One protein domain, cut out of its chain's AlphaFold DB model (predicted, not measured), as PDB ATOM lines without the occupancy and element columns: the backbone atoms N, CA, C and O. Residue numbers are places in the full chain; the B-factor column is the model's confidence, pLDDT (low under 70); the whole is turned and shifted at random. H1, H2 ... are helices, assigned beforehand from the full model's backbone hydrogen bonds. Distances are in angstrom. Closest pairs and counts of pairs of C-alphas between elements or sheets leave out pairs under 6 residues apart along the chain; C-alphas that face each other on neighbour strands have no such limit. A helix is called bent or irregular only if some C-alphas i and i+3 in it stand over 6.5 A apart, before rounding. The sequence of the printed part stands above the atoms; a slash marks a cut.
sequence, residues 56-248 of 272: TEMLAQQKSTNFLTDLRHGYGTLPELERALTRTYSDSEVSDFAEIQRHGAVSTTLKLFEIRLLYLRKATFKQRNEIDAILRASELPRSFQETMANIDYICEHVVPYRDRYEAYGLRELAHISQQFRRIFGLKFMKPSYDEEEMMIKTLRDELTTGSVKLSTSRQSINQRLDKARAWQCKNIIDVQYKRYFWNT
ATOM      1  N   THR A  56      36.213 -43.188  30.731       85.44
ATOM      2  CA  THR A  56      36.577 -43.988  31.911       85.44
ATOM      3  C   THR A  56      37.685 -43.339  32.747       85.44
ATOM      4  O   THR A  56      37.625 -43.352  33.977       85.44
ATOM      5  N   GLU A  57      38.699 -42.743  32.107       87.69
ATOM      6  CA  GLU A  57      39.779 -42.047  32.815       87.69
ATOM      7  C   GLU A  57      39.252 -40.781  33.500       87.69
ATOM      8  O   GLU A  57      39.577 -40.526  34.663       87.69
ATOM      9  N   MET A  58      38.432 -39.997  32.792       87.50
ATOM     10  CA  MET A  58      37.847 -38.771  33.334       87.50
ATOM     11  C   MET A  58      36.951 -39.062  34.536       87.50
ATOM     12  O   MET A  58      37.086 -38.392  35.559       87.50
ATOM     13  N   LEU A  59      36.096 -40.084  34.450       87.31
ATOM     14  CA  LEU A  59      35.189 -40.444  35.537       87.31
ATOM     15  C   LEU A  59      35.953 -40.985  36.757       87.31
ATOM     16  O   LEU A  59      35.680 -40.586  37.890       87.31
ATOM     17  N   ALA A  60      36.996 -41.796  36.544       89.19
ATOM     18  CA  ALA A  60      37.857 -42.274  37.628       89.19
ATOM     19  C   ALA A  60      38.604 -41.119  38.320       89.19
ATOM     20  O   ALA A  60      38.742 -41.092  39.551       89.19
ATOM     21  N   GLN A  61      39.062 -40.136  37.536       90.06
ATOM     22  CA  GLN A  61      39.677 -38.924  38.064       90.06
ATOM     23  C   GLN A  61      38.665 -38.079  38.841       90.06
ATOM     24  O   GLN A  61      38.983 -37.639  39.942       90.06
ATOM     25  N   GLN A  62      37.461 -37.872  38.309       89.69
ATOM     26  CA  GLN A  62      36.406 -37.115  38.980       89.69
ATOM     27  C   GLN A  62      36.062 -37.744  40.328       89.69
ATOM     28  O   GLN A  62      36.034 -37.047  41.341       89.69
ATOM     29  N   LYS A  63      35.899 -39.068  40.370       91.56
ATOM     30  CA  LYS A  63      35.612 -39.793  41.609       91.56
ATOM     31  C   LYS A  63      36.739 -39.647  42.635       91.56
ATOM     32  O   LYS A  63      36.482 -39.431  43.819       91.56
ATOM     33  N   SER A  64      37.990 -39.672  42.173       90.88
ATOM     34  CA  SER A  64      39.156 -39.402  43.022       90.88
ATOM     35  C   SER A  64      39.170 -37.972  43.565       90.88
ATOM     36  O   SER A  64      39.427 -37.757  44.748       90.88
ATOM     37  N   THR A  65      38.881 -36.990  42.710       90.19
ATOM     38  CA  THR A  65      38.825 -35.576  43.085       90.19
ATOM     39  C   THR A  65      37.702 -35.312  44.083       90.19
ATOM     40  O   THR A  65      37.949 -34.643  45.082       90.19
ATOM     41  N   ASN A  66      36.509 -35.871  43.872       89.31
ATOM     42  CA  ASN A  66      35.379 -35.736  44.793       89.31
ATOM     43  C   ASN A  66      35.737 -36.276  46.177       89.31
ATOM     44  O   ASN A  66      35.589 -35.566  47.163       89.31
ATOM     45  N   PHE A  67      36.329 -37.471  46.245       90.19
ATOM     46  CA  PHE A  67      36.774 -38.048  47.511       90.19
ATOM     47  C   PHE A  67      37.756 -37.143  48.277       90.19
ATOM     48  O   PHE A  67      37.605 -36.935  49.480       90.19
ATOM     49  N   LEU A  68      38.768 -36.596  47.593       89.62
ATOM     50  CA  LEU A  68      39.748 -35.705  48.224       89.62
ATOM     51  C   LEU A  68      39.124 -34.380  48.672       89.62
ATOM     52  O   LEU A  68      39.497 -33.848  49.716       89.62
ATOM     53  N   THR A  69      38.187 -33.853  47.889       87.12
ATOM     54  CA  THR A  69      37.420 -32.650  48.222       87.12
ATOM     55  C   THR A  69      36.547 -32.892  49.453       87.12
ATOM     56  O   THR A  69      36.582 -32.087  50.383       87.12
ATOM     57  N   ASP A  70      35.854 -34.030  49.526       85.31
ATOM     58  CA  ASP A  70      35.040 -34.408  50.684       85.31
ATOM     59  C   ASP A  70      35.883 -34.532  51.950       85.31
ATOM     60  O   ASP A  70      35.492 -34.030  53.006       85.31
ATOM     61  N   LEU A  71      37.063 -35.152  51.838       83.62
ATOM     62  CA  LEU A  71      38.019 -35.215  52.940       83.62
ATOM     63  C   LEU A  71      38.460 -33.813  53.363       83.62
ATOM     64  O   LEU A  71      38.417 -33.486  54.542       83.62
ATOM     65  N   ARG A  72      38.844 -32.952  52.417       82.12
ATOM     66  CA  ARG A  72      39.296 -31.591  52.730       82.12
ATOM     67  C   ARG A  72      38.225 -30.761  53.441       82.12
ATOM     68  O   ARG A  72      38.554 -30.012  54.356       82.12
ATOM     69  N   HIS A  73      36.970 -30.882  53.023       80.50
ATOM     70  CA  HIS A  73      35.857 -30.113  53.585       80.50
ATOM     71  C   HIS A  73      35.173 -30.789  54.776       80.50
ATOM     72  O   HIS A  73      34.274 -30.201  55.372       80.50
ATOM     73  N   GLY A  74      35.596 -31.998  55.153       69.06
ATOM     74  CA  GLY A  74      35.048 -32.695  56.310       69.06
ATOM     75  C   GLY A  74      33.621 -33.205  56.113       69.06
ATOM     76  O   GLY A  74      32.914 -33.385  57.103       69.06
ATOM     77  N   TYR A  75      33.189 -33.472  54.872       70.88
ATOM     78  CA  TYR A  75      31.847 -33.985  54.554       70.88
ATOM     79  C   TYR A  75      31.678 -35.459  54.975       70.88
ATOM     80  O   TYR A  75      31.509 -36.359  54.157       70.88
ATOM     81  N   GLY A  76      31.778 -35.736  56.277       62.50
ATOM     82  CA  GLY A  76      31.619 -37.060  56.888       62.50
ATOM     83  C   GLY A  76      32.789 -38.025  56.667       62.50
ATOM     84  O   GLY A  76      33.020 -38.894  57.504       62.50
ATOM     85  N   THR A  77      33.584 -37.848  55.610       68.50
ATOM     86  CA  THR A  77      34.718 -38.720  55.267       68.50
ATOM     87  C   THR A  77      35.978 -38.429  56.080       68.50
ATOM     88  O   THR A  77      36.725 -39.358  56.380       68.50
ATOM     89  N   LEU A  78      36.224 -37.175  56.479       73.81
ATOM     90  CA  LEU A  78      37.396 -36.825  57.293       73.81
ATOM     91  C   LEU A  78      37.332 -37.454  58.692       73.81
ATOM     92  O   LEU A  78      38.274 -38.161  59.048       73.81
ATOM     93  N   PRO A  79      36.207 -37.356  59.435       77.44
ATOM     94  CA  PRO A  79      36.081 -38.053  60.713       77.44
ATOM     95  C   PRO A  79      36.069 -39.580  60.563       77.44
ATOM     96  O   PRO A  79      36.402 -40.293  61.506       77.44
ATOM     97  N   GLU A  80      35.628 -40.119  59.417       75.62
ATOM     98  CA  GLU A  80      35.762 -41.552  59.103       75.62
ATOM     99  C   GLU A  80      37.236 -41.947  58.945       75.62
ATOM    100  O   GLU A  80      37.651 -42.961  59.503       75.62
ATOM    101  N   LEU A  81      38.030 -41.135  58.240       77.88
ATOM    102  CA  LEU A  81      39.465 -41.345  58.080       77.88
ATOM    103  C   LEU A  81      40.204 -41.226  59.415       77.88
ATOM    104  O   LEU A  81      40.961 -42.129  59.754       77.88
ATOM    105  N   GLU A  82      39.934 -40.197  60.214       79.94
ATOM    106  CA  GLU A  82      40.500 -40.034  61.563       79.94
ATOM    107  C   GLU A  82      40.176 -41.232  62.474       79.94
ATOM    108  O   GLU A  82      41.059 -41.800  63.127       79.94
ATOM    109  N   ARG A  83      38.915 -41.688  62.471       76.62
ATOM    110  CA  ARG A  83      38.504 -42.904  63.194       76.62
ATOM    111  C   ARG A  83      39.205 -44.152  62.668       76.62
ATOM    112  O   ARG A  83      39.528 -45.043  63.449       76.62
ATOM    113  N   ALA A  84      39.452 -44.228  61.366       72.19
ATOM    114  CA  ALA A  84      40.117 -45.376  60.778       72.19
ATOM    115  C   ALA A  84      41.620 -45.417  61.032       72.19
ATOM    116  O   ALA A  84      42.184 -46.499  61.155       72.19
ATOM    117  N   LEU A  85      42.270 -44.260  61.165       69.81
ATOM    118  CA  LEU A  85      43.672 -44.195  61.575       69.81
ATOM    119  C   LEU A  85      43.876 -44.590  63.042       69.81
ATOM    120  O   LEU A  85      44.965 -45.027  63.406       69.81
ATOM    121  N   THR A  86      42.841 -44.458  63.873       66.38
ATOM    122  CA  THR A  86      42.878 -44.799  65.305       66.38
ATOM    123  C   THR A  86      42.388 -46.217  65.617       66.38
ATOM    124  O   THR A  86      42.601 -46.699  66.730       66.38
ATOM    125  N   ARG A  87      41.769 -46.922  64.660       58.91
ATOM    126  CA  ARG A  87      41.254 -48.291  64.838       58.91
ATOM    127  C   ARG A  87      41.962 -49.295  63.934       58.91
ATOM    128  O   ARG A  87      42.077 -49.116  62.727       58.91
ATOM    129  N   THR A  88      42.364 -50.424  64.511       54.47
ATOM    130  CA  THR A  88      42.810 -51.595  63.750       54.47
ATOM    131  C   THR A  88      41.583 -52.346  63.247       54.47
ATOM    132  O   THR A  88      40.863 -52.973  64.019       54.47
ATOM    133  N   TYR A  89      41.314 -52.267  61.949       50.09
ATOM    134  CA  TYR A  89      40.267 -53.073  61.333       50.09
ATOM    135  C   TYR A  89      40.776 -54.460  60.930       50.09
ATOM    136  O   TYR A  89      41.948 -54.625  60.593       50.09
ATOM    137  N   SER A  90      39.874 -55.445  60.906       44.38
ATOM    138  CA  SER A  90      40.188 -56.811  60.484       44.38
ATOM    139  C   SER A  90      40.477 -56.899  58.976       44.38
ATOM    140  O   SER A  90      39.939 -56.126  58.171       44.38
ATOM    141  N   ASP A  91      41.319 -57.868  58.604       48.72
ATOM    142  CA  ASP A  91      41.705 -58.184  57.219       48.72
ATOM    143  C   ASP A  91      40.535 -58.709  56.369       48.72
ATOM    144  O   ASP A  91      40.647 -58.757  55.150       48.72
ATOM    145  N   SER A  92      39.416 -59.100  56.991       46.28
ATOM    146  CA  SER A  92      38.269 -59.731  56.317       46.28
ATOM    147  C   SER A  92      37.513 -58.811  55.350       46.28
ATOM    148  O   SER A  92      36.835 -59.299  54.451       46.28
ATOM    149  N   GLU A  93      37.702 -57.493  55.444       50.41
ATOM    150  CA  GLU A  93      37.234 -56.525  54.443       50.41
ATOM    151  C   GLU A  93      38.257 -56.381  53.300       50.41
ATOM    152  O   GLU A  93      38.741 -55.287  52.987       50.41
ATOM    153  N   VAL A  94      38.633 -57.503  52.677       52.44
ATOM    154  CA  VAL A  94      39.418 -57.484  51.436       52.44
ATOM    155  C   VAL A  94      38.524 -56.927  50.331       52.44
ATOM    156  O   VAL A  94      37.732 -57.639  49.728       52.44
ATOM    157  N   SER A  95      38.632 -55.621  50.104       62.47
ATOM    158  CA  SER A  95      37.874 -54.902  49.084       62.47
ATOM    159  C   SER A  95      38.234 -55.376  47.668       62.47
ATOM    160  O   SER A  95      39.417 -55.462  47.321       62.47
ATOM    161  N   ASP A  96      37.217 -55.557  46.817       69.00
ATOM    162  CA  ASP A  96      37.321 -55.759  45.356       69.00
ATOM    163  C   ASP A  96      38.160 -54.683  44.640       69.00
ATOM    164  O   ASP A  96      38.602 -54.853  43.501       69.00
ATOM    165  N   PHE A  97      38.433 -53.576  45.330       82.88
ATOM    166  CA  PHE A  97      39.342 -52.518  44.920       82.88
ATOM    167  C   PHE A  97      40.798 -52.983  44.715       82.88
ATOM    168  O   PHE A  97      41.569 -52.327  44.011       82.88
ATOM    169  N   ALA A  98      41.181 -54.121  45.304       79.81
ATOM    170  CA  ALA A  98      42.528 -54.690  45.260       79.81
ATOM    171  C   ALA A  98      43.130 -54.804  43.847       79.81
ATOM    172  O   ALA A  98      44.348 -54.683  43.670       79.81
ATOM    173  N   GLU A  99      42.277 -55.071  42.864       80.25
ATOM    174  CA  GLU A  99      42.634 -55.219  41.459       80.25
ATOM    175  C   GLU A  99      42.742 -53.852  40.774       80.25
ATOM    176  O   GLU A  99      43.800 -53.495  40.253       80.25
ATOM    177  N   ILE A 100      41.685 -53.045  40.882       86.50
ATOM    178  CA  ILE A 100      41.528 -51.771  40.169       86.50
ATOM    179  C   ILE A 100      42.495 -50.691  40.668       86.50
ATOM    180  O   ILE A 100      42.919 -49.839  39.888       86.50
ATOM    181  N   GLN A 101      42.943 -50.750  41.925       87.12
ATOM    182  CA  GLN A 101      43.916 -49.795  42.474       87.12
ATOM    183  C   GLN A 101      45.242 -49.728  41.695       87.12
ATOM    184  O   GLN A 101      46.007 -48.785  41.876       87.12
ATOM    185  N   ARG A 102      45.550 -50.739  40.868       85.00
ATOM    186  CA  ARG A 102      46.750 -50.782  40.017       85.00
ATOM    187  C   ARG A 102      46.576 -50.012  38.712       85.00
ATOM    188  O   ARG A 102      47.570 -49.701  38.064       85.00
ATOM    189  N   HIS A 103      45.340 -49.694  38.336       89.56
ATOM    190  CA  HIS A 103      45.045 -48.956  37.119       89.56
ATOM    191  C   HIS A 103      45.646 -47.549  37.180       89.56
ATOM    192  O   HIS A 103      45.560 -46.871  38.206       89.56
ATOM    193  N   GLY A 104      46.249 -47.063  36.093       84.94
ATOM    194  CA  GLY A 104      46.926 -45.758  36.090       84.94
ATOM    195  C   GLY A 104      45.995 -44.566  36.338       84.94
ATOM    196  O   GLY A 104      46.452 -43.549  36.848       84.94
ATOM    197  N   ALA A 105      44.697 -44.701  36.053       85.25
ATOM    198  CA  ALA A 105      43.685 -43.681  36.359       85.25
ATOM    199  C   ALA A 105      43.350 -43.580  37.863       85.25
ATOM    200  O   ALA A 105      42.890 -42.543  38.324       85.25
ATOM    201  N   VAL A 106      43.600 -44.648  38.631       89.19
ATOM    202  CA  VAL A 106      43.231 -44.768  40.053       89.19
ATOM    203  C   VAL A 106      44.467 -44.676  40.950       89.19
ATOM    204  O   VAL A 106      44.491 -43.958  41.950       89.19
ATOM    205  N   SER A 107      45.539 -45.365  40.559       89.25
ATOM    206  CA  SER A 107      46.788 -45.450  41.314       89.25
ATOM    207  C   SER A 107      47.483 -44.102  41.502       89.25
ATOM    208  O   SER A 107      48.232 -43.958  42.464       89.25
ATOM    209  N   THR A 108      47.231 -43.105  40.640       90.44
ATOM    210  CA  THR A 108      47.808 -41.755  40.763       90.44
ATOM    211  C   THR A 108      47.544 -41.160  42.148       90.44
ATOM    212  O   THR A 108      48.486 -40.743  42.818       90.44
ATOM    213  N   THR A 109      46.287 -41.169  42.602       91.75
ATOM    214  CA  THR A 109      45.879 -40.597  43.895       91.75
ATOM    215  C   THR A 109      46.536 -41.327  45.064       91.75
ATOM    216  O   THR A 109      47.073 -40.694  45.969       91.75
ATOM    217  N   LEU A 110      46.558 -42.663  45.013       91.56
ATOM    218  CA  LEU A 110      47.154 -43.507  46.053       91.56
ATOM    219  C   LEU A 110      48.672 -43.311  46.152       91.56
ATOM    220  O   LEU A 110      49.191 -43.049  47.235       91.56
ATOM    221  N   LYS A 111      49.374 -43.371  45.011       92.25
ATOM    222  CA  LYS A 111      50.825 -43.150  44.934       92.25
ATOM    223  C   LYS A 111      51.181 -41.756  45.445       92.25
ATOM    224  O   LYS A 111      52.135 -41.610  46.205       92.25
ATOM    225  N   LEU A 112      50.424 -40.739  45.027       93.69
ATOM    226  CA  LEU A 112      50.662 -39.363  45.447       93.69
ATOM    227  C   LEU A 112      50.462 -39.204  46.957       93.69
ATOM    228  O   LEU A 112      51.331 -38.626  47.602       93.69
ATOM    229  N   PHE A 113      49.398 -39.775  47.532       93.56
ATOM    230  CA  PHE A 113      49.186 -39.766  48.982       93.56
ATOM    231  C   PHE A 113      50.380 -40.361  49.733       93.56
ATOM    232  O   PHE A 113      50.919 -39.737  50.642       93.56
ATOM    233  N   GLU A 114      50.854 -41.531  49.312       92.19
ATOM    234  CA  GLU A 114      51.982 -42.217  49.951       92.19
ATOM    235  C   GLU A 114      53.279 -41.399  49.870       92.19
ATOM    236  O   GLU A 114      54.012 -41.278  50.857       92.19
ATOM    237  N   ILE A 115      53.540 -40.790  48.709       93.44
ATOM    238  CA  ILE A 115      54.705 -39.927  48.500       93.44
ATOM    239  C   ILE A 115      54.634 -38.694  49.398       93.44
ATOM    240  O   ILE A 115      55.627 -38.360  50.053       93.44
ATOM    241  N   ARG A 116      53.478 -38.020  49.440       94.31
ATOM    242  CA  ARG A 116      53.287 -36.790  50.220       94.31
ATOM    243  C   ARG A 116      53.267 -37.053  51.723       94.31
ATOM    244  O   ARG A 116      53.882 -36.290  52.464       94.31
ATOM    245  N   LEU A 117      52.718 -38.179  52.175       93.19
ATOM    246  CA  LEU A 117      52.784 -38.596  53.576       93.19
ATOM    247  C   LEU A 117      54.239 -38.724  54.052       93.19
ATOM    248  O   LEU A 117      54.621 -38.145  55.071       93.19
ATOM    249  N   LEU A 118      55.084 -39.427  53.291       91.75
ATOM    250  CA  LEU A 118      56.511 -39.559  53.609       91.75
ATOM    251  C   LEU A 118      57.256 -38.227  53.502       91.75
ATOM    252  O   LEU A 118      58.092 -37.923  54.355       91.75
ATOM    253  N   TYR A 119      56.941 -37.420  52.488       92.62
ATOM    254  CA  TYR A 119      57.495 -36.078  52.317       92.62
ATOM    255  C   TYR A 119      57.238 -35.208  53.560       92.62
ATOM    256  O   TYR A 119      58.162 -34.603  54.110       92.62
ATOM    257  N   LEU A 120      55.997 -35.185  54.045       91.94
ATOM    258  CA  LEU A 120      55.573 -34.313  55.135       91.94
ATOM    259  C   LEU A 120      55.965 -34.847  56.520       91.94
ATOM    260  O   LEU A 120      56.203 -34.050  57.430       91.94
ATOM    261  N   ARG A 121      56.046 -36.173  56.706       90.81
ATOM    262  CA  ARG A 121      56.246 -36.793  58.034       90.81
ATOM    263  C   ARG A 121      57.619 -37.401  58.273       90.81
ATOM    264  O   ARG A 121      57.971 -37.622  59.429       90.81
ATOM    265  N   LYS A 122      58.403 -37.673  57.225       89.25
ATOM    266  CA  LYS A 122      59.697 -38.360  57.366       89.25
ATOM    267  C   LYS A 122      60.856 -37.685  56.647       89.25
ATOM    268  O   LYS A 122      61.979 -37.754  57.139       89.25
ATOM    269  N   ALA A 123      60.607 -37.055  55.502       89.44
ATOM    270  CA  ALA A 123      61.672 -36.478  54.696       89.44
ATOM    271  C   ALA A 123      62.332 -35.279  55.395       89.44
ATOM    272  O   ALA A 123      61.654 -34.391  55.921       89.44
ATOM    273  N   THR A 124      63.662 -35.231  55.350       89.81
ATOM    274  CA  THR A 124      64.443 -34.050  55.738       89.81
ATOM    275  C   THR A 124      64.265 -32.926  54.718       89.81
ATOM    276  O   THR A 124      63.844 -33.165  53.586       89.81
ATOM    277  N   PHE A 125      64.651 -31.699  55.075       89.44
ATOM    278  CA  PHE A 125      64.587 -30.551  54.162       89.44
ATOM    279  C   PHE A 125      65.273 -30.824  52.811       89.44
ATOM    280  O   PHE A 125      64.677 -30.620  51.757       89.44
ATOM    281  N   LYS A 126      66.490 -31.390  52.829       91.75
ATOM    282  CA  LYS A 126      67.210 -31.758  51.600       91.75
ATOM    283  C   LYS A 126      66.433 -32.781  50.767       91.75
ATOM    284  O   LYS A 126      66.346 -32.642  49.556       91.75
ATOM    285  N   GLN A 127      65.845 -33.790  51.410       93.12
ATOM    286  CA  GLN A 127      65.069 -34.818  50.713       93.12
ATOM    287  C   GLN A 127      63.761 -34.272  50.126       93.12
ATOM    288  O   GLN A 127      63.329 -34.729  49.071       93.12
ATOM    289  N   ARG A 128      63.138 -33.284  50.780       92.31
ATOM    290  CA  ARG A 128      61.954 -32.593  50.256       92.31
ATOM    291  C   ARG A 128      62.270 -31.852  48.961       92.31
ATOM    292  O   ARG A 128      61.553 -32.057  47.988       92.31
ATOM    293  N   ASN A 129      63.378 -31.113  48.912       91.56
ATOM    294  CA  ASN A 129      63.797 -30.402  47.697       91.56
ATOM    295  C   ASN A 129      63.990 -31.351  46.503       91.56
ATOM    296  O   ASN A 129      63.582 -31.032  45.393       91.56
ATOM    297  N   GLU A 130      64.552 -32.540  46.733       91.88
ATOM    298  CA  GLU A 130      64.723 -33.565  45.691       91.88
ATOM    299  C   GLU A 130      63.378 -34.113  45.190       91.88
ATOM    300  O   GLU A 130      63.160 -34.269  43.988       91.88
ATOM    301  N   ILE A 131      62.438 -34.377  46.101       91.25
ATOM    302  CA  ILE A 131      61.089 -34.825  45.732       91.25
ATOM    303  C   ILE A 131      60.350 -33.723  44.966       91.25
ATOM    304  O   ILE A 131      59.709 -34.009  43.956       91.25
ATOM    305  N   ASP A 132      60.453 -32.469  45.409       90.38
ATOM    306  CA  ASP A 132      59.853 -31.330  44.717       90.38
ATOM    307  C   ASP A 132      60.489 -31.108  43.343       90.38
ATOM    308  O   ASP A 132      59.765 -30.812  42.403       90.38
ATOM    309  N   ALA A 133      61.791 -31.341  43.168       89.12
ATOM    310  CA  ALA A 133      62.419 -31.302  41.848       89.12
ATOM    311  C   ALA A 133      61.850 -32.379  40.903       89.12
ATOM    312  O   ALA A 133      61.664 -32.125  39.717       89.12
ATOM    313  N   ILE A 134      61.517 -33.573  41.411       89.38
ATOM    314  CA  ILE A 134      60.889 -34.632  40.603       89.38
ATOM    315  C   ILE A 134      59.434 -34.284  40.264       89.38
ATOM    316  O   ILE A 134      59.005 -34.451  39.119       89.38
ATOM    317  N   LEU A 135      58.666 -33.832  41.259       86.25
ATOM    318  CA  LEU A 135      57.232 -33.604  41.107       86.25
ATOM    319  C   LEU A 135      56.934 -32.272  40.415       86.25
ATOM    320  O   LEU A 135      56.111 -32.251  39.513       86.25
ATOM    321  N   ARG A 136      57.616 -31.186  40.784       77.94
ATOM    322  CA  ARG A 136      57.344 -29.807  40.342       77.94
ATOM    323  C   ARG A 136      58.235 -29.316  39.200       77.94
ATOM    324  O   ARG A 136      58.141 -28.143  38.851       77.94
ATOM    325  N   ALA A 137      59.079 -30.167  38.606       66.31
ATOM    326  CA  ALA A 137      59.776 -29.807  37.367       66.31
ATOM    327  C   ALA A 137      58.744 -29.351  36.324       66.31
ATOM    328  O   ALA A 137      57.808 -30.107  36.046       66.31
ATOM    329  N   SER A 138      58.924 -28.114  35.841       55.12
ATOM    330  CA  SER A 138      58.016 -27.289  35.029       55.12
ATOM    331  C   SER A 138      57.062 -28.094  34.139       55.12
ATOM    332  O   SER A 138      57.503 -29.008  33.448       55.12
ATOM    333  N   GLU A 139      55.776 -27.707  34.159       67.06
ATOM    334  CA  GLU A 139      54.642 -28.264  33.380       67.06
ATOM    335  C   GLU A 139      53.836 -29.407  34.037       67.06
ATOM    336  O   GLU A 139      53.543 -30.431  33.421       67.06
ATOM    337  N   LEU A 140      53.393 -29.230  35.289       75.25
ATOM    338  CA  LEU A 140      52.305 -30.061  35.826       75.25
ATOM    339  C   LEU A 140      50.927 -29.464  35.499       75.25
ATOM    340  O   LEU A 140      50.726 -28.274  35.765       75.25
ATOM    341  N   PRO A 141      49.943 -30.274  35.061       83.38
ATOM    342  CA  PRO A 141      48.560 -29.828  34.927       83.38
ATOM    343  C   PRO A 141      48.021 -29.262  36.244       83.38
ATOM    344  O   PRO A 141      48.242 -29.839  37.312       83.38
ATOM    345  N   ARG A 142      47.262 -28.164  36.171       83.75
ATOM    346  CA  ARG A 142      46.658 -27.510  37.346       83.75
ATOM    347  C   ARG A 142      45.843 -28.483  38.206       83.75
ATOM    348  O   ARG A 142      45.981 -28.479  39.422       83.75
ATOM    349  N   SER A 143      45.078 -29.374  37.578       82.69
ATOM    350  CA  SER A 143      44.286 -30.402  38.268       82.69
ATOM    351  C   SER A 143      45.135 -31.341  39.136       82.69
ATOM    352  O   SER A 143      44.721 -31.749  40.223       82.69
ATOM    353  N   PHE A 144      46.353 -31.666  38.696       87.06
ATOM    354  CA  PHE A 144      47.281 -32.479  39.477       87.06
ATOM    355  C   PHE A 144      47.878 -31.689  40.650       87.06
ATOM    356  O   PHE A 144      48.022 -32.232  41.744       87.06
ATOM    357  N   GLN A 145      48.163 -30.398  40.460       87.94
ATOM    358  CA  GLN A 145      48.614 -29.519  41.545       87.94
ATOM    359  C   GLN A 145      47.536 -29.363  42.629       87.94
ATOM    360  O   GLN A 145      47.842 -29.449  43.816       87.94
ATOM    361  N   GLU A 146      46.272 -29.212  42.233       87.88
ATOM    362  CA  GLU A 146      45.126 -29.164  43.151       87.88
ATOM    363  C   GLU A 146      44.954 -30.487  43.910       87.88
ATOM    364  O   GLU A 146      44.762 -30.489  45.126       87.88
ATOM    365  N   THR A 147      45.119 -31.623  43.222       89.88
ATOM    366  CA  THR A 147      45.129 -32.956  43.852       89.88
ATOM    367  C   THR A 147      46.230 -33.054  44.914       89.88
ATOM    368  O   THR A 147      45.978 -33.521  46.025       89.88
ATOM    369  N   MET A 148      47.440 -32.579  44.600       91.81
ATOM    370  CA  MET A 148      48.566 -32.557  45.537       91.81
ATOM    371  C   MET A 148      48.289 -31.658  46.747       91.81
ATOM    372  O   MET A 148      48.533 -32.086  47.868       91.81
ATOM    373  N   ALA A 149      47.727 -30.465  46.543       90.38
ATOM    374  CA  ALA A 149      47.376 -29.553  47.631       90.38
ATOM    375  C   ALA A 149      46.293 -30.131  48.559       90.38
ATOM    376  O   ALA A 149      46.385 -29.991  49.777       90.38
ATOM    377  N   ASN A 150      45.288 -30.820  48.007       90.94
ATOM    378  CA  ASN A 150      44.269 -31.495  48.812       90.94
ATOM    379  C   ASN A 150      44.878 -32.624  49.654       90.94
ATOM    380  O   ASN A 150      44.557 -32.755  50.831       90.94
ATOM    381  N   ILE A 151      45.778 -33.418  49.070       92.94
ATOM    382  CA  ILE A 151      46.497 -34.472  49.793       92.94
ATOM    383  C   ILE A 151      47.389 -33.885  50.889       92.94
ATOM    384  O   ILE A 151      47.386 -34.409  51.999       92.94
ATOM    385  N   ASP A 152      48.111 -32.800  50.606       92.19
ATOM    386  CA  ASP A 152      48.945 -32.121  51.601       92.19
ATOM    387  C   ASP A 152      48.103 -31.650  52.788       92.19
ATOM    388  O   ASP A 152      48.435 -31.964  53.931       92.19
ATOM    389  N   TYR A 153      46.956 -31.019  52.518       89.44
ATOM    390  CA  TYR A 153      45.999 -30.619  53.549       89.44
ATOM    391  C   TYR A 153      45.532 -31.811  54.395       89.44
ATOM    392  O   TYR A 153      45.562 -31.743  55.624       89.44
ATOM    393  N   ILE A 154      45.132 -32.917  53.756       87.81
ATOM    394  CA  ILE A 154      44.696 -34.136  54.455       87.81
ATOM    395  C   ILE A 154      45.827 -34.666  55.338       87.81
ATOM    396  O   ILE A 154      45.608 -34.954  56.511       87.81
ATOM    397  N   CYS A 155      47.048 -34.771  54.815       89.25
ATOM    398  CA  CYS A 155      48.188 -35.206  55.609       89.25
ATOM    399  C   CYS A 155      48.427 -34.270  56.802       89.25
ATOM    400  O   CYS A 155      48.681 -34.762  57.896       89.25
ATOM    401  N   GLU A 156      48.334 -32.952  56.620       87.69
ATOM    402  CA  GLU A 156      48.504 -31.928  57.664       87.69
ATOM    403  C   GLU A 156      47.485 -32.000  58.792       87.69
ATOM    404  O   GLU A 156      47.884 -31.916  59.952       87.69
ATOM    405  N   HIS A 157      46.217 -32.231  58.469       83.44
ATOM    406  CA  HIS A 157      45.133 -32.140  59.446       83.44
ATOM    407  C   HIS A 157      44.760 -33.495  60.054       83.44
ATOM    408  O   HIS A 157      44.341 -33.555  61.202       83.44
ATOM    409  N   VAL A 158      44.962 -34.590  59.318       79.69
ATOM    410  CA  VAL A 158      44.587 -35.944  59.762       79.69
ATOM    411  C   VAL A 158      45.761 -36.688  60.388       79.69
ATOM    412  O   VAL A 158      45.585 -37.534  61.262       79.69
ATOM    413  N   VAL A 159      46.982 -36.389  59.937       81.81
ATOM    414  CA  VAL A 159      48.211 -36.988  60.463       81.81
ATOM    415  C   VAL A 159      49.024 -35.866  61.099       81.81
ATOM    416  O   VAL A 159      49.902 -35.313  60.434       81.81
ATOM    417  N   PRO A 160      48.749 -35.486  62.357       73.62
ATOM    418  CA  PRO A 160      49.380 -34.325  62.972       73.62
ATOM    419  C   PRO A 160      50.897 -34.492  63.022       73.62
ATOM    420  O   PRO A 160      51.413 -35.609  63.137       73.62
ATOM    421  N   TYR A 161      51.616 -33.375  62.918       76.75
ATOM    422  CA  TYR A 161      53.064 -33.359  63.100       76.75
ATOM    423  C   TYR A 161      53.420 -33.841  64.513       76.75
ATOM    424  O   TYR A 161      52.754 -33.472  65.478       76.75
ATOM    425  N   ARG A 162      54.462 -34.670  64.622       79.88
ATOM    426  CA  ARG A 162      55.038 -35.098  65.902       79.88
ATOM    427  C   ARG A 162      56.449 -34.551  66.009       79.88
ATOM    428  O   ARG A 162      57.173 -34.527  65.009       79.88
ATOM    429  N   ASP A 163      56.827 -34.147  67.213       74.88
ATOM    430  CA  ASP A 163      58.172 -33.664  67.491       74.88
ATOM    431  C   ASP A 163      59.231 -34.715  67.158       74.88
ATOM    432  O   ASP A 163      58.966 -35.916  67.067       74.88
ATOM    433  N   ARG A 164      60.479 -34.266  66.990       66.12
ATOM    434  CA  ARG A 164      61.593 -35.119  66.548       66.12
ATOM    435  C   ARG A 164      61.801 -36.361  67.427       66.12
ATOM    436  O   ARG A 164      62.264 -37.378  66.915       66.12
ATOM    437  N   TYR A 165      61.461 -36.277  68.712       66.38
ATOM    438  CA  TYR A 165      61.588 -37.363  69.688       66.38
ATOM    439  C   TYR A 165      60.448 -38.396  69.617       66.38
ATOM    440  O   TYR A 165      60.626 -39.515  70.083       66.38
ATOM    441  N   GLU A 166      59.333 -38.064  68.960       76.88
ATOM    442  CA  GLU A 166      58.169 -38.941  68.738       76.88
ATOM    443  C   GLU A 166      57.844 -39.096  67.242       76.88
ATOM    444  O   GLU A 166      56.711 -39.372  66.836       76.88
ATOM    445  N   ALA A 167      58.846 -38.894  66.384       81.19
ATOM    446  CA  ALA A 167      58.667 -38.930  64.943       81.19
ATOM    447  C   ALA A 167      58.112 -40.288  64.487       81.19
ATOM    448  O   ALA A 167      58.628 -41.339  64.867       81.19
ATOM    449  N   TYR A 168      57.120 -40.261  63.592       84.75
ATOM    450  CA  TYR A 168      56.473 -41.476  63.102       84.75
ATOM    451  C   TYR A 168      57.474 -42.523  62.593       84.75
ATOM    452  O   TYR A 168      58.378 -42.248  61.781       84.75
ATOM    453  N   GLY A 169      57.266 -43.764  63.022       86.12
ATOM    454  CA  GLY A 169      57.905 -44.932  62.446       86.12
ATOM    455  C   GLY A 169      57.415 -45.185  61.019       86.12
ATOM    456  O   GLY A 169      56.273 -44.900  60.660       86.12
ATOM    457  N   LEU A 170      58.266 -45.788  60.183       86.56
ATOM    458  CA  LEU A 170      57.876 -46.161  58.816       86.56
ATOM    459  C   LEU A 170      56.704 -47.155  58.801       86.56
ATOM    460  O   LEU A 170      55.876 -47.106  57.899       86.56
ATOM    461  N   ARG A 171      56.603 -48.028  59.811       83.25
ATOM    462  CA  ARG A 171      55.480 -48.965  59.957       83.25
ATOM    463  C   ARG A 171      54.157 -48.251  60.244       83.25
ATOM    464  O   ARG A 171      53.143 -48.642  59.680       83.25
ATOM    465  N   GLU A 172      54.173 -47.210  61.077       85.12
ATOM    466  CA  GLU A 172      52.982 -46.400  61.366       85.12
ATOM    467  C   GLU A 172      52.520 -45.657  60.113       85.12
ATOM    468  O   GLU A 172      51.352 -45.732  59.743       85.12
ATOM    469  N   LEU A 173      53.446 -45.011  59.400       87.75
ATOM    470  CA  LEU A 173      53.129 -44.322  58.149       87.75
ATOM    471  C   LEU A 173      52.602 -45.288  57.078       87.75
ATOM    472  O   LEU A 173      51.671 -44.947  56.354       87.75
ATOM    473  N   ALA A 174      53.134 -46.511  57.004       84.50
ATOM    474  CA  ALA A 174      52.605 -47.533  56.104       84.50
ATOM    475  C   ALA A 174      51.182 -47.966  56.489       84.50
ATOM    476  O   ALA A 174      50.339 -48.153  55.612       84.50
ATOM    477  N   HIS A 175      50.902 -48.096  57.789       83.12
ATOM    478  CA  HIS A 175      49.558 -48.390  58.273       83.12
ATOM    479  C   HIS A 175      48.576 -47.274  57.899       83.12
ATOM    480  O   HIS A 175      47.502 -47.555  57.377       83.12
ATOM    481  N   ILE A 176      48.977 -46.011  58.069       86.00
ATOM    482  CA  ILE A 176      48.184 -44.845  57.662       86.00
ATOM    483  C   ILE A 176      47.877 -44.885  56.159       86.00
ATOM    484  O   ILE A 176      46.718 -44.749  55.764       86.00
ATOM    485  N   SER A 177      48.882 -45.147  55.317       87.69
ATOM    486  CA  SER A 177      48.680 -45.335  53.874       87.69
ATOM    487  C   SER A 177      47.702 -46.463  53.551       87.69
ATOM    488  O   SER A 177      46.859 -46.316  52.664       87.69
ATOM    489  N   GLN A 178      47.772 -47.580  54.278       84.12
ATOM    490  CA  GLN A 178      46.858 -48.704  54.096       84.12
ATOM    491  C   GLN A 178      45.411 -48.334  54.459       84.12
ATOM    492  O   GLN A 178      44.494 -48.702  53.724       84.12
ATOM    493  N   GLN A 179      45.199 -47.584  55.543       82.88
ATOM    494  CA  GLN A 179      43.864 -47.125  55.942       82.88
ATOM    495  C   GLN A 179      43.281 -46.123  54.944       82.88
ATOM    496  O   GLN A 179      42.131 -46.270  54.529       82.88
ATOM    497  N   PHE A 180      44.086 -45.159  54.484       87.62
ATOM    498  CA  PHE A 180      43.670 -44.228  53.434       87.62
ATOM    499  C   PHE A 180      43.228 -44.981  52.176       87.62
ATOM    500  O   PHE A 180      42.131 -44.764  51.667       87.62
ATOM    501  N   ARG A 181      44.050 -45.930  51.714       87.50
ATOM    502  CA  ARG A 181      43.756 -46.775  50.552       87.50
ATOM    503  C   ARG A 181      42.468 -47.579  50.728       87.50
ATOM    504  O   ARG A 181      41.710 -47.708  49.771       87.50
ATOM    505  N   ARG A 182      42.212 -48.115  51.924       82.38
ATOM    506  CA  ARG A 182      40.985 -48.863  52.230       82.38
ATOM    507  C   ARG A 182      39.751 -47.976  52.112       82.38
ATOM    508  O   ARG A 182      38.827 -48.334  51.391       82.38
ATOM    509  N   ILE A 183      39.747 -46.822  52.775       84.50
ATOM    510  CA  ILE A 183      38.605 -45.897  52.740       84.50
ATOM    511  C   ILE A 183      38.387 -45.366  51.326       84.50
ATOM    512  O   ILE A 183      37.255 -45.364  50.842       84.50
ATOM    513  N   PHE A 184      39.470 -44.986  50.645       88.50
ATOM    514  CA  PHE A 184      39.425 -44.605  49.240       88.50
ATOM    515  C   PHE A 184      38.779 -45.708  48.401       88.50
ATOM    516  O   PHE A 184      37.837 -45.435  47.667       88.50
ATOM    517  N   GLY A 185      39.219 -46.958  48.563       87.69
ATOM    518  CA  GLY A 185      38.668 -48.106  47.851       87.69
ATOM    519  C   GLY A 185      37.181 -48.331  48.115       87.69
ATOM    520  O   GLY A 185      36.421 -48.507  47.170       87.69
ATOM    521  N   LEU A 186      36.739 -48.258  49.373       83.25
ATOM    522  CA  LEU A 186      35.325 -48.409  49.736       83.25
ATOM    523  C   LEU A 186      34.441 -47.343  49.074       83.25
ATOM    524  O   LEU A 186      33.381 -47.666  48.542       83.25
ATOM    525  N   LYS A 187      34.878 -46.077  49.073       86.19
ATOM    526  CA  LYS A 187      34.129 -44.980  48.439       86.19
ATOM    527  C   LYS A 187      34.221 -45.047  46.910       86.19
ATOM    528  O   LYS A 187      33.228 -44.817  46.228       86.19
ATOM    529  N   PHE A 188      35.380 -45.419  46.368       88.94
ATOM    530  CA  PHE A 188      35.593 -45.575  44.929       88.94
ATOM    531  C   PHE A 188      34.727 -46.701  44.346       88.94
ATOM    532  O   PHE A 188      34.132 -46.534  43.284       88.94
ATOM    533  N   MET A 189      34.611 -47.826  45.058       86.62
ATOM    534  CA  MET A 189      33.859 -49.001  44.609       86.62
ATOM    535  C   MET A 189      32.346 -48.892  44.801       86.62
ATOM    536  O   MET A 189      31.631 -49.732  44.271       86.62
ATOM    537  N   LYS A 190      31.842 -47.893  45.533       86.62
ATOM    538  CA  LYS A 190      30.400 -47.664  45.695       86.62
ATOM    539  C   LYS A 190      29.886 -46.811  44.525       86.62
ATOM    540  O   LYS A 190      30.163 -45.609  44.533       86.62
ATOM    541  N   PRO A 191      29.219 -47.377  43.501       80.44
ATOM    542  CA  PRO A 191      28.697 -46.582  42.397       80.44
ATOM    543  C   PRO A 191      27.534 -45.710  42.877       80.44
ATOM    544  O   PRO A 191      26.721 -46.142  43.696       80.44
ATOM    545  N   SER A 192      27.469 -44.481  42.372       80.12
ATOM    546  CA  SER A 192      26.319 -43.583  42.565       80.12
ATOM    547  C   SER A 192      25.376 -43.585  41.357       80.12
ATOM    548  O   SER A 192      24.215 -43.216  41.500       80.12
ATOM    549  N   TYR A 193      25.875 -44.012  40.191       82.69
ATOM    550  CA  TYR A 193      25.177 -44.034  38.903       82.69
ATOM    551  C   TYR A 193      25.672 -45.216  38.053       82.69
ATOM    552  O   TYR A 193      26.802 -45.679  38.246       82.69
ATOM    553  N   ASP A 194      24.871 -45.646  37.077       84.00
ATOM    554  CA  ASP A 194      25.177 -46.772  36.175       84.00
ATOM    555  C   ASP A 194      26.512 -46.591  35.427       84.00
ATOM    556  O   ASP A 194      27.272 -47.539  35.220       84.00
ATOM    557  N   GLU A 195      26.846 -45.349  35.075       85.06
ATOM    558  CA  GLU A 195      28.097 -44.971  34.407       85.06
ATOM    559  C   GLU A 195      29.334 -45.317  35.251       85.06
ATOM    560  O   GLU A 195      30.344 -45.793  34.725       85.06
ATOM    561  N   GLU A 196      29.260 -45.144  36.576       87.94
ATOM    562  CA  GLU A 196      30.359 -45.497  37.479       87.94
ATOM    563  C   GLU A 196      30.517 -47.015  37.612       87.94
ATOM    564  O   GLU A 196      31.640 -47.509  37.730       87.94
ATOM    565  N   GLU A 197      29.417 -47.768  37.565       87.88
ATOM    566  CA  GLU A 197      29.468 -49.229  37.564       87.88
ATOM    567  C   GLU A 197      30.140 -49.749  36.283       87.88
ATOM    568  O   GLU A 197      31.039 -50.594  36.337       87.88
ATOM    569  N   MET A 198      29.761 -49.192  35.129       88.88
ATOM    570  CA  MET A 198      30.367 -49.517  33.836       88.88
ATOM    571  C   MET A 198      31.842 -49.115  33.766       88.88
ATOM    572  O   MET A 198      32.663 -49.861  33.225       88.88
ATOM    573  N   MET A 199      32.209 -47.979  34.360       91.75
ATOM    574  CA  MET A 199      33.605 -47.566  34.500       91.75
ATOM    575  C   MET A 199      34.401 -48.578  35.331       91.75
ATOM    576  O   MET A 199      35.467 -49.001  34.895       91.75
ATOM    577  N   ILE A 200      33.901 -49.006  36.495       89.44
ATOM    578  CA  ILE A 200      34.574 -50.007  37.345       89.44
ATOM    579  C   ILE A 200      34.799 -51.317  36.577       89.44
ATOM    580  O   ILE A 200      35.903 -51.867  36.629       89.44
ATOM    581  N   LYS A 201      33.791 -51.792  35.831       90.00
ATOM    582  CA  LYS A 201      33.914 -52.980  34.965       90.00
ATOM    583  C   LYS A 201      34.989 -52.781  33.895       90.00
ATOM    584  O   LYS A 201      35.895 -53.599  33.785       90.00
ATOM    585  N   THR A 202      34.966 -51.643  33.204       90.38
ATOM    586  CA  THR A 202      35.930 -51.322  32.140       90.38
ATOM    587  C   THR A 202      37.365 -51.257  32.667       90.38
ATOM    588  O   THR A 202      38.268 -51.834  32.071       90.38
ATOM    589  N   LEU A 203      37.591 -50.613  33.818       90.06
ATOM    590  CA  LEU A 203      38.909 -50.553  34.460       90.06
ATOM    591  C   LEU A 203      39.441 -51.952  34.815       90.06
ATOM    592  O   LEU A 203      40.643 -52.204  34.709       90.06
ATOM    593  N   ARG A 204      38.559 -52.858  35.252       88.62
ATOM    594  CA  ARG A 204      38.908 -54.256  35.542       88.62
ATOM    595  C   ARG A 204      39.246 -55.027  34.265       88.62
ATOM    596  O   ARG A 204      40.250 -55.743  34.237       88.62
ATOM    597  N   ASP A 205      38.456 -54.852  33.214       88.06
ATOM    598  CA  ASP A 205      38.685 -55.503  31.925       88.06
ATOM    599  C   ASP A 205      40.015 -55.054  31.313       88.06
ATOM    600  O   ASP A 205      40.824 -55.900  30.937       88.06
ATOM    601  N   GLU A 206      40.310 -53.748  31.318       88.62
ATOM    602  CA  GLU A 206      41.579 -53.197  30.822       88.62
ATOM    603  C   GLU A 206      42.807 -53.768  31.550       88.62
ATOM    604  O   GLU A 206      43.848 -54.002  30.929       88.62
ATOM    605  N   LEU A 207      42.703 -54.031  32.857       85.94
ATOM    606  CA  LEU A 207      43.771 -54.692  33.612       85.94
ATOM    607  C   LEU A 207      43.927 -56.166  33.234       85.94
ATOM    608  O   LEU A 207      45.052 -56.665  33.185       85.94
ATOM    609  N   THR A 208      42.818 -56.858  32.982       85.94
ATOM    610  CA  THR A 208      42.807 -58.292  32.664       85.94
ATOM    611  C   THR A 208      43.360 -58.558  31.266       85.94
ATOM    612  O   THR A 208      44.125 -59.499  31.068       85.94
ATOM    613  N   THR A 209      43.012 -57.710  30.300       84.94
ATOM    614  CA  THR A 209      43.466 -57.804  28.906       84.94
ATOM    615  C   THR A 209      44.831 -57.154  28.675       84.94
ATOM    616  O   THR A 209      45.407 -57.301  27.598       84.94
ATOM    617  N   GLY A 210      45.346 -56.403  29.655       79.31
ATOM    618  CA  GLY A 210      46.556 -55.592  29.518       79.31
ATOM    619  C   GLY A 210      46.376 -54.361  28.622       79.31
ATOM    620  O   GLY A 210      47.357 -53.690  28.306       79.31
ATOM    621  N   SER A 211      45.145 -54.037  28.216       79.56
ATOM    622  CA  SER A 211      44.830 -52.929  27.312       79.56
ATOM    623  C   SER A 211      44.552 -51.621  28.059       79.56
ATOM    624  O   SER A 211      43.547 -50.967  27.790       79.56
ATOM    625  N   VAL A 212      45.413 -51.249  29.007       80.44
ATOM    626  CA  VAL A 212      45.251 -50.031  29.819       80.44
ATOM    627  C   VAL A 212      45.296 -48.786  28.932       80.44
ATOM    628  O   VAL A 212      46.317 -48.508  28.294       80.44
ATOM    629  N   LYS A 213      44.204 -48.014  28.908       80.19
ATOM    630  CA  LYS A 213      44.079 -46.798  28.093       80.19
ATOM    631  C   LYS A 213      44.188 -45.560  28.973       80.19
ATOM    632  O   LYS A 213      43.316 -45.270  29.783       80.19
ATOM    633  N   LEU A 214      45.274 -44.808  28.803       84.75
ATOM    634  CA  LEU A 214      45.527 -43.566  29.537       84.75
ATOM    635  C   LEU A 214      45.997 -42.479  28.581       84.75
ATOM    636  O   LEU A 214      46.808 -42.757  27.695       84.75
ATOM    637  N   SER A 215      45.562 -41.249  28.833       87.94
ATOM    638  CA  SER A 215      46.079 -40.052  28.176       87.94
ATOM    639  C   SER A 215      47.593 -39.902  28.360       87.94
ATOM    640  O   SER A 215      48.169 -40.309  29.375       87.94
ATOM    641  N   THR A 216      48.252 -39.240  27.408       86.06
ATOM    642  CA  THR A 216      49.698 -38.955  27.459       86.06
ATOM    643  C   THR A 216      50.067 -38.182  28.731       86.06
ATOM    644  O   THR A 216      51.068 -38.474  29.387       86.06
ATOM    645  N   SER A 217      49.208 -37.237  29.135       85.38
ATOM    646  CA  SER A 217      49.366 -36.473  30.376       85.38
ATOM    647  C   SER A 217      49.354 -37.386  31.607       85.38
ATOM    648  O   SER A 217      50.245 -37.318  32.458       85.38
ATOM    649  N   ARG A 218      48.399 -38.320  31.675       87.56
ATOM    650  CA  ARG A 218      48.285 -39.277  32.780       87.56
ATOM    651  C   ARG A 218      49.440 -40.261  32.842       87.56
ATOM    652  O   ARG A 218      49.884 -40.612  33.937       87.56
ATOM    653  N   GLN A 219      49.929 -40.712  31.692       88.50
ATOM    654  CA  GLN A 219      51.116 -41.560  31.618       88.50
ATOM    655  C   GLN A 219      52.340 -40.822  32.171       88.50
ATOM    656  O   GLN A 219      53.026 -41.358  33.041       88.50
ATOM    657  N   SER A 220      52.554 -39.568  31.755       88.00
ATOM    658  CA  SER A 220      53.639 -38.712  32.255       88.00
ATOM    659  C   SER A 220      53.567 -38.510  33.775       88.00
ATOM    660  O   SER A 220      54.561 -38.696  34.482       88.00
ATOM    661  N   ILE A 221      52.376 -38.229  34.317       89.75
ATOM    662  CA  ILE A 221      52.165 -38.108  35.770       89.75
ATOM    663  C   ILE A 221      52.515 -39.415  36.490       89.75
ATOM    664  O   ILE A 221      53.257 -39.396  37.474       89.75
ATOM    665  N   ASN A 222      52.017 -40.558  36.010       89.69
ATOM    666  CA  ASN A 222      52.299 -41.850  36.634       89.69
ATOM    667  C   ASN A 222      53.799 -42.176  36.622       89.69
ATOM    668  O   ASN A 222      54.327 -42.595  37.651       89.69
ATOM    669  N   GLN A 223      54.500 -41.908  35.517       89.44
ATOM    670  CA  GLN A 223      55.954 -42.085  35.425       89.44
ATOM    671  C   GLN A 223      56.709 -41.203  36.429       89.44
ATOM    672  O   GLN A 223      57.646 -41.666  37.085       89.44
ATOM    673  N   ARG A 224      56.293 -39.941  36.604       90.00
ATOM    674  CA  ARG A 224      56.885 -39.034  37.603       90.00
ATOM    675  C   ARG A 224      56.661 -39.530  39.030       90.00
ATOM    676  O   ARG A 224      57.600 -39.523  39.826       90.00
ATOM    677  N   LEU A 225      55.454 -40.003  39.343       92.00
ATOM    678  CA  LEU A 225      55.152 -40.604  40.644       92.00
ATOM    679  C   LEU A 225      55.989 -41.861  40.891       92.00
ATOM    680  O   LEU A 225      56.535 -42.025  41.980       92.00
ATOM    681  N   ASP A 226      56.162 -42.715  39.884       90.94
ATOM    682  CA  ASP A 226      57.000 -43.910  39.998       90.94
ATOM    683  C   ASP A 226      58.477 -43.552  40.214       90.94
ATOM    684  O   ASP A 226      59.141 -44.162  41.055       90.94
ATOM    685  N   LYS A 227      58.976 -42.495  39.559       91.50
ATOM    686  CA  LYS A 227      60.322 -41.951  39.800       91.50
ATOM    687  C   LYS A 227      60.480 -41.418  41.227       91.50
ATOM    688  O   LYS A 227      61.457 -41.756  41.896       91.50
ATOM    689  N   ALA A 228      59.525 -40.623  41.713       91.88
ATOM    690  CA  ALA A 228      59.543 -40.089  43.077       91.88
ATOM    691  C   ALA A 228      59.502 -41.218  44.117       91.88
ATOM    692  O   ALA A 228      60.293 -41.233  45.061       91.88
ATOM    693  N   ARG A 229      58.645 -42.218  43.899       89.88
ATOM    694  CA  ARG A 229      58.537 -43.408  44.744       89.88
ATOM    695  C   ARG A 229      59.829 -44.221  44.757       89.88
ATOM    696  O   ARG A 229      60.305 -44.582  45.830       89.88
ATOM    697  N   ALA A 230      60.429 -44.487  43.596       88.25
ATOM    698  CA  ALA A 230      61.708 -45.190  43.504       88.25
ATOM    699  C   ALA A 230      62.820 -44.440  44.254       88.25
ATOM    700  O   ALA A 230      63.617 -45.051  44.969       88.25
ATOM    701  N   TRP A 231      62.829 -43.109  44.155       91.31
ATOM    702  CA  TRP A 231      63.768 -42.268  44.886       91.31
ATOM    703  C   TRP A 231      63.543 -42.341  46.405       91.31
ATOM    704  O   TRP A 231      64.497 -42.577  47.150       91.31
ATOM    705  N   GLN A 232      62.300 -42.232  46.889       89.88
ATOM    706  CA  GLN A 232      61.988 -42.383  48.318       89.88
ATOM    707  C   GLN A 232      62.355 -43.781  48.838       89.88
ATOM    708  O   GLN A 232      62.901 -43.911  49.932       89.88
ATOM    709  N   CYS A 233      62.145 -44.825  48.034       85.19
ATOM    710  CA  CYS A 233      62.563 -46.196  48.335       85.19
ATOM    711  C   CYS A 233      64.075 -46.387  48.476       85.19
ATOM    712  O   CYS A 233      64.504 -47.401  49.022       85.19
ATOM    713  N   LYS A 234      64.884 -45.489  47.914       87.56
ATOM    714  CA  LYS A 234      66.345 -45.536  48.022       87.56
ATOM    715  C   LYS A 234      66.857 -44.668  49.170       87.56
ATOM    716  O   LYS A 234      67.862 -45.012  49.776       87.56
ATOM    717  N   ASN A 235      66.180 -43.553  49.446       88.50
ATOM    718  CA  ASN A 235      66.718 -42.488  50.297       88.50
ATOM    719  C   ASN A 235      65.975 -42.293  51.627       88.50
ATOM    720  O   ASN A 235      66.498 -41.622  52.511       88.50
ATOM    721  N   ILE A 236      64.760 -42.830  51.770       84.75
ATOM    722  CA  ILE A 236      63.905 -42.655  52.960       84.75
ATOM    723  C   ILE A 236      63.475 -44.007  53.540       84.75
ATOM    724  O   ILE A 236      63.457 -44.178  54.758       84.75
ATOM    725  N   ILE A 237      63.113 -44.964  52.683       79.75
ATOM    726  CA  ILE A 237      62.588 -46.271  53.091       79.75
ATOM    727  C   ILE A 237      63.697 -47.319  52.983       79.75
ATOM    728  O   ILE A 237      64.154 -47.625  51.885       79.75
ATOM    729  N   ASP A 238      64.087 -47.920  54.103       72.69
ATOM    730  CA  ASP A 238      65.007 -49.061  54.097       72.69
ATOM    731  C   ASP A 238      64.314 -50.356  53.606       72.69
ATOM    732  O   ASP A 238      63.087 -50.489  53.639       72.69
ATOM    733  N   VAL A 239      65.097 -51.336  53.143       65.44
ATOM    734  CA  VAL A 239      64.679 -52.639  52.601       65.44
ATOM    735  C   VAL A 239      63.659 -53.340  53.498       65.44
ATOM    736  O   VAL A 239      62.682 -53.889  52.983       65.44
ATOM    737  N   GLN A 240      63.825 -53.260  54.822       63.16
ATOM    738  CA  GLN A 240      62.904 -53.859  55.793       63.16
ATOM    739  C   GLN A 240      61.477 -53.291  55.701       63.16
ATOM    740  O   GLN A 240      60.505 -54.013  55.930       63.16
ATOM    741  N   TYR A 241      61.329 -52.024  55.304       65.62
ATOM    742  CA  TYR A 241      60.046 -51.320  55.283       65.62
ATOM    743  C   TYR A 241      59.384 -51.250  53.904       65.62
ATOM    744  O   TYR A 241      58.198 -50.928  53.808       65.62
ATOM    745  N   LYS A 242      60.099 -51.631  52.835       65.88
ATOM    746  CA  LYS A 242      59.556 -51.669  51.465       65.88
ATOM    747  C   LYS A 242      58.310 -52.547  51.350       65.88
ATOM    748  O   LYS A 242      57.425 -52.249  50.551       65.88
ATOM    749  N   ARG A 243      58.217 -53.609  52.161       63.56
ATOM    750  CA  ARG A 243      57.067 -54.519  52.138       63.56
ATOM    751  C   ARG A 243      55.764 -53.853  52.580       63.56
ATOM    752  O   ARG A 243      54.742 -54.125  51.967       63.56
ATOM    753  N   TYR A 244      55.805 -52.955  53.563       65.00
ATOM    754  CA  TYR A 244      54.590 -52.398  54.168       65.00
ATOM    755  C   TYR A 244      53.909 -51.325  53.318       65.00
ATOM    756  O   TYR A 244      52.688 -51.247  53.313       65.00
ATOM    757  N   PHE A 245      54.674 -50.521  52.580       63.22
ATOM    758  CA  PHE A 245      54.089 -49.509  51.697       63.22
ATOM    759  C   PHE A 245      53.676 -50.089  50.339       63.22
ATOM    760  O   PHE A 245      52.678 -49.686  49.743       63.22
ATOM    761  N   TRP A 246      54.461 -51.037  49.817       61.25
ATOM    762  CA  TRP A 246      54.466 -51.315  48.380       61.25
ATOM    763  C   TRP A 246      54.173 -52.767  48.015       61.25
ATOM    764  O   TRP A 246      53.666 -53.008  46.923       61.25
ATOM    765  N   ASN A 247      54.445 -53.709  48.925       52.59
ATOM    766  CA  ASN A 247      54.187 -55.136  48.739       52.59
ATOM    767  C   ASN A 247      53.207 -55.653  49.790       52.59
ATOM    768  O   ASN A 247      53.475 -56.669  50.427       52.59
ATOM    769  N   THR A 248      52.049 -55.022  49.930       45.00
ATOM    770  CA  THR A 248      50.858 -55.771  50.333       45.00
ATOM    771  C   THR A 248      50.257 -56.337  49.048       45.00
ATOM    772  O   THR A 248      49.373 -55.712  48.457       45.00
TER     773      THR A 248
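What this domain is: This is residues 56 to 248 of the 272 residues of an uncharacterized protein of Puccinia graminis f. sp. tritici (UniProt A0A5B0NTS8). H4 makes the core, and H1, H6, H7 and H9 pack round it, with H5 packing on H9 and folding back from the end of H4. H8 and the short H3 cover one end beside the start of H1, H2 packs on H7, and the short H10 packs on H7 near H4. The printed part has 193 residues with ten named helices, H1 to H10 in order along the chain, and no named strand; the class is all helix. It is compact, with a radius of gyration of the C-alphas of 16.3 A, and rounded, spanning 50 by 38 by 32 A.

Where its parts are: The longest helices by residues are H7, residues 170 to 189, 28.0 A from first to last C-alpha, and H9, residues 216 to 235, 28.7 A. H7 begins at C-alpha 170 (57.876, -46.161, 58.816). H1, residues 56 to 73, is 25.7 A long and begins at C-alpha 56 (36.577, -43.988, 31.911). H4, residues 104 to 121, measures 25.5 A; it is neither bent nor irregular, but only just: C-alphas 105 and 108 are 6.3 A apart. H6, residues 142 to 158, measures 24.0 A, and H8, residues 194 to 209, 22.6 A. H5, residues 125 to 136, and H2, residues 77 to 86, measure 15.6 A and 14.3 A. H3, residues 97 to 100, and H10, residues 242 to 246, are short; H10 ends at C-alpha 246 (54.466, -51.315, 48.380).

How they stand to each other: H7 touches H4 at a shallow tilt of 31 degrees, opposite ways, with residues 173 to 181 alone; the closest C-alphas, of Glu 114 and Ser 177, are 6.0 A apart. H7 also touches H2, closest at the C-alphas of Leu 85 and Ile 176, 6.0 A, and H10, closest at those of Ala 174 and Phe 245, 5.1 A. H4 touches H9 the same way at a steep tilt of 35.0 degrees, only just past shallow, with the C-alphas of Thr 108 and Asn 222 closest at 6.1 A. H4 touches H6 the same way at a steep tilt of 47 degrees, with the C-alphas of Phe 113 and Ile 151 closest at 6.0 A. H4, H5 and H9 form an up-and-down bundle, each running against the one before it in the chain. H4 and H5, a helical hairpin, only just touch, with 3 pairs of C-alphas within 8 A, the closest those of Tyr 119 and Arg 128, 6.0 A. H5 touches H9 at a shallow tilt of 17 degrees, opposite ways, closest at the C-alphas of Ile 131 and Ala 228, 6.1 A. H1 touches H8 with residues 56 to 60 alone, closest at the C-alphas of Thr 56 and Met 199, 5.3 A. H3 touches H8, closest at the C-alphas of Ile 100 and Arg 204, 5.9 A. Among the pairs that are apart are H7 and H9, and H4 and H8. Every O i to N i+4 pair is within hydrogen-bond range in H1, H2 and H5 to H10; in H4 11 of 14 are, and H3 is too short for such a pair.

The domain as a whole: The two C-alphas farthest apart, those of Tyr 165 and Asp 194, are 50.4 A apart. The printed part has no cut. The link from H6 to H7, 11 residues, is long. The mean pLDDT of the printed part is 82.4; 30 residues are under 70, among them residues 85 to 96 and 239 to 248.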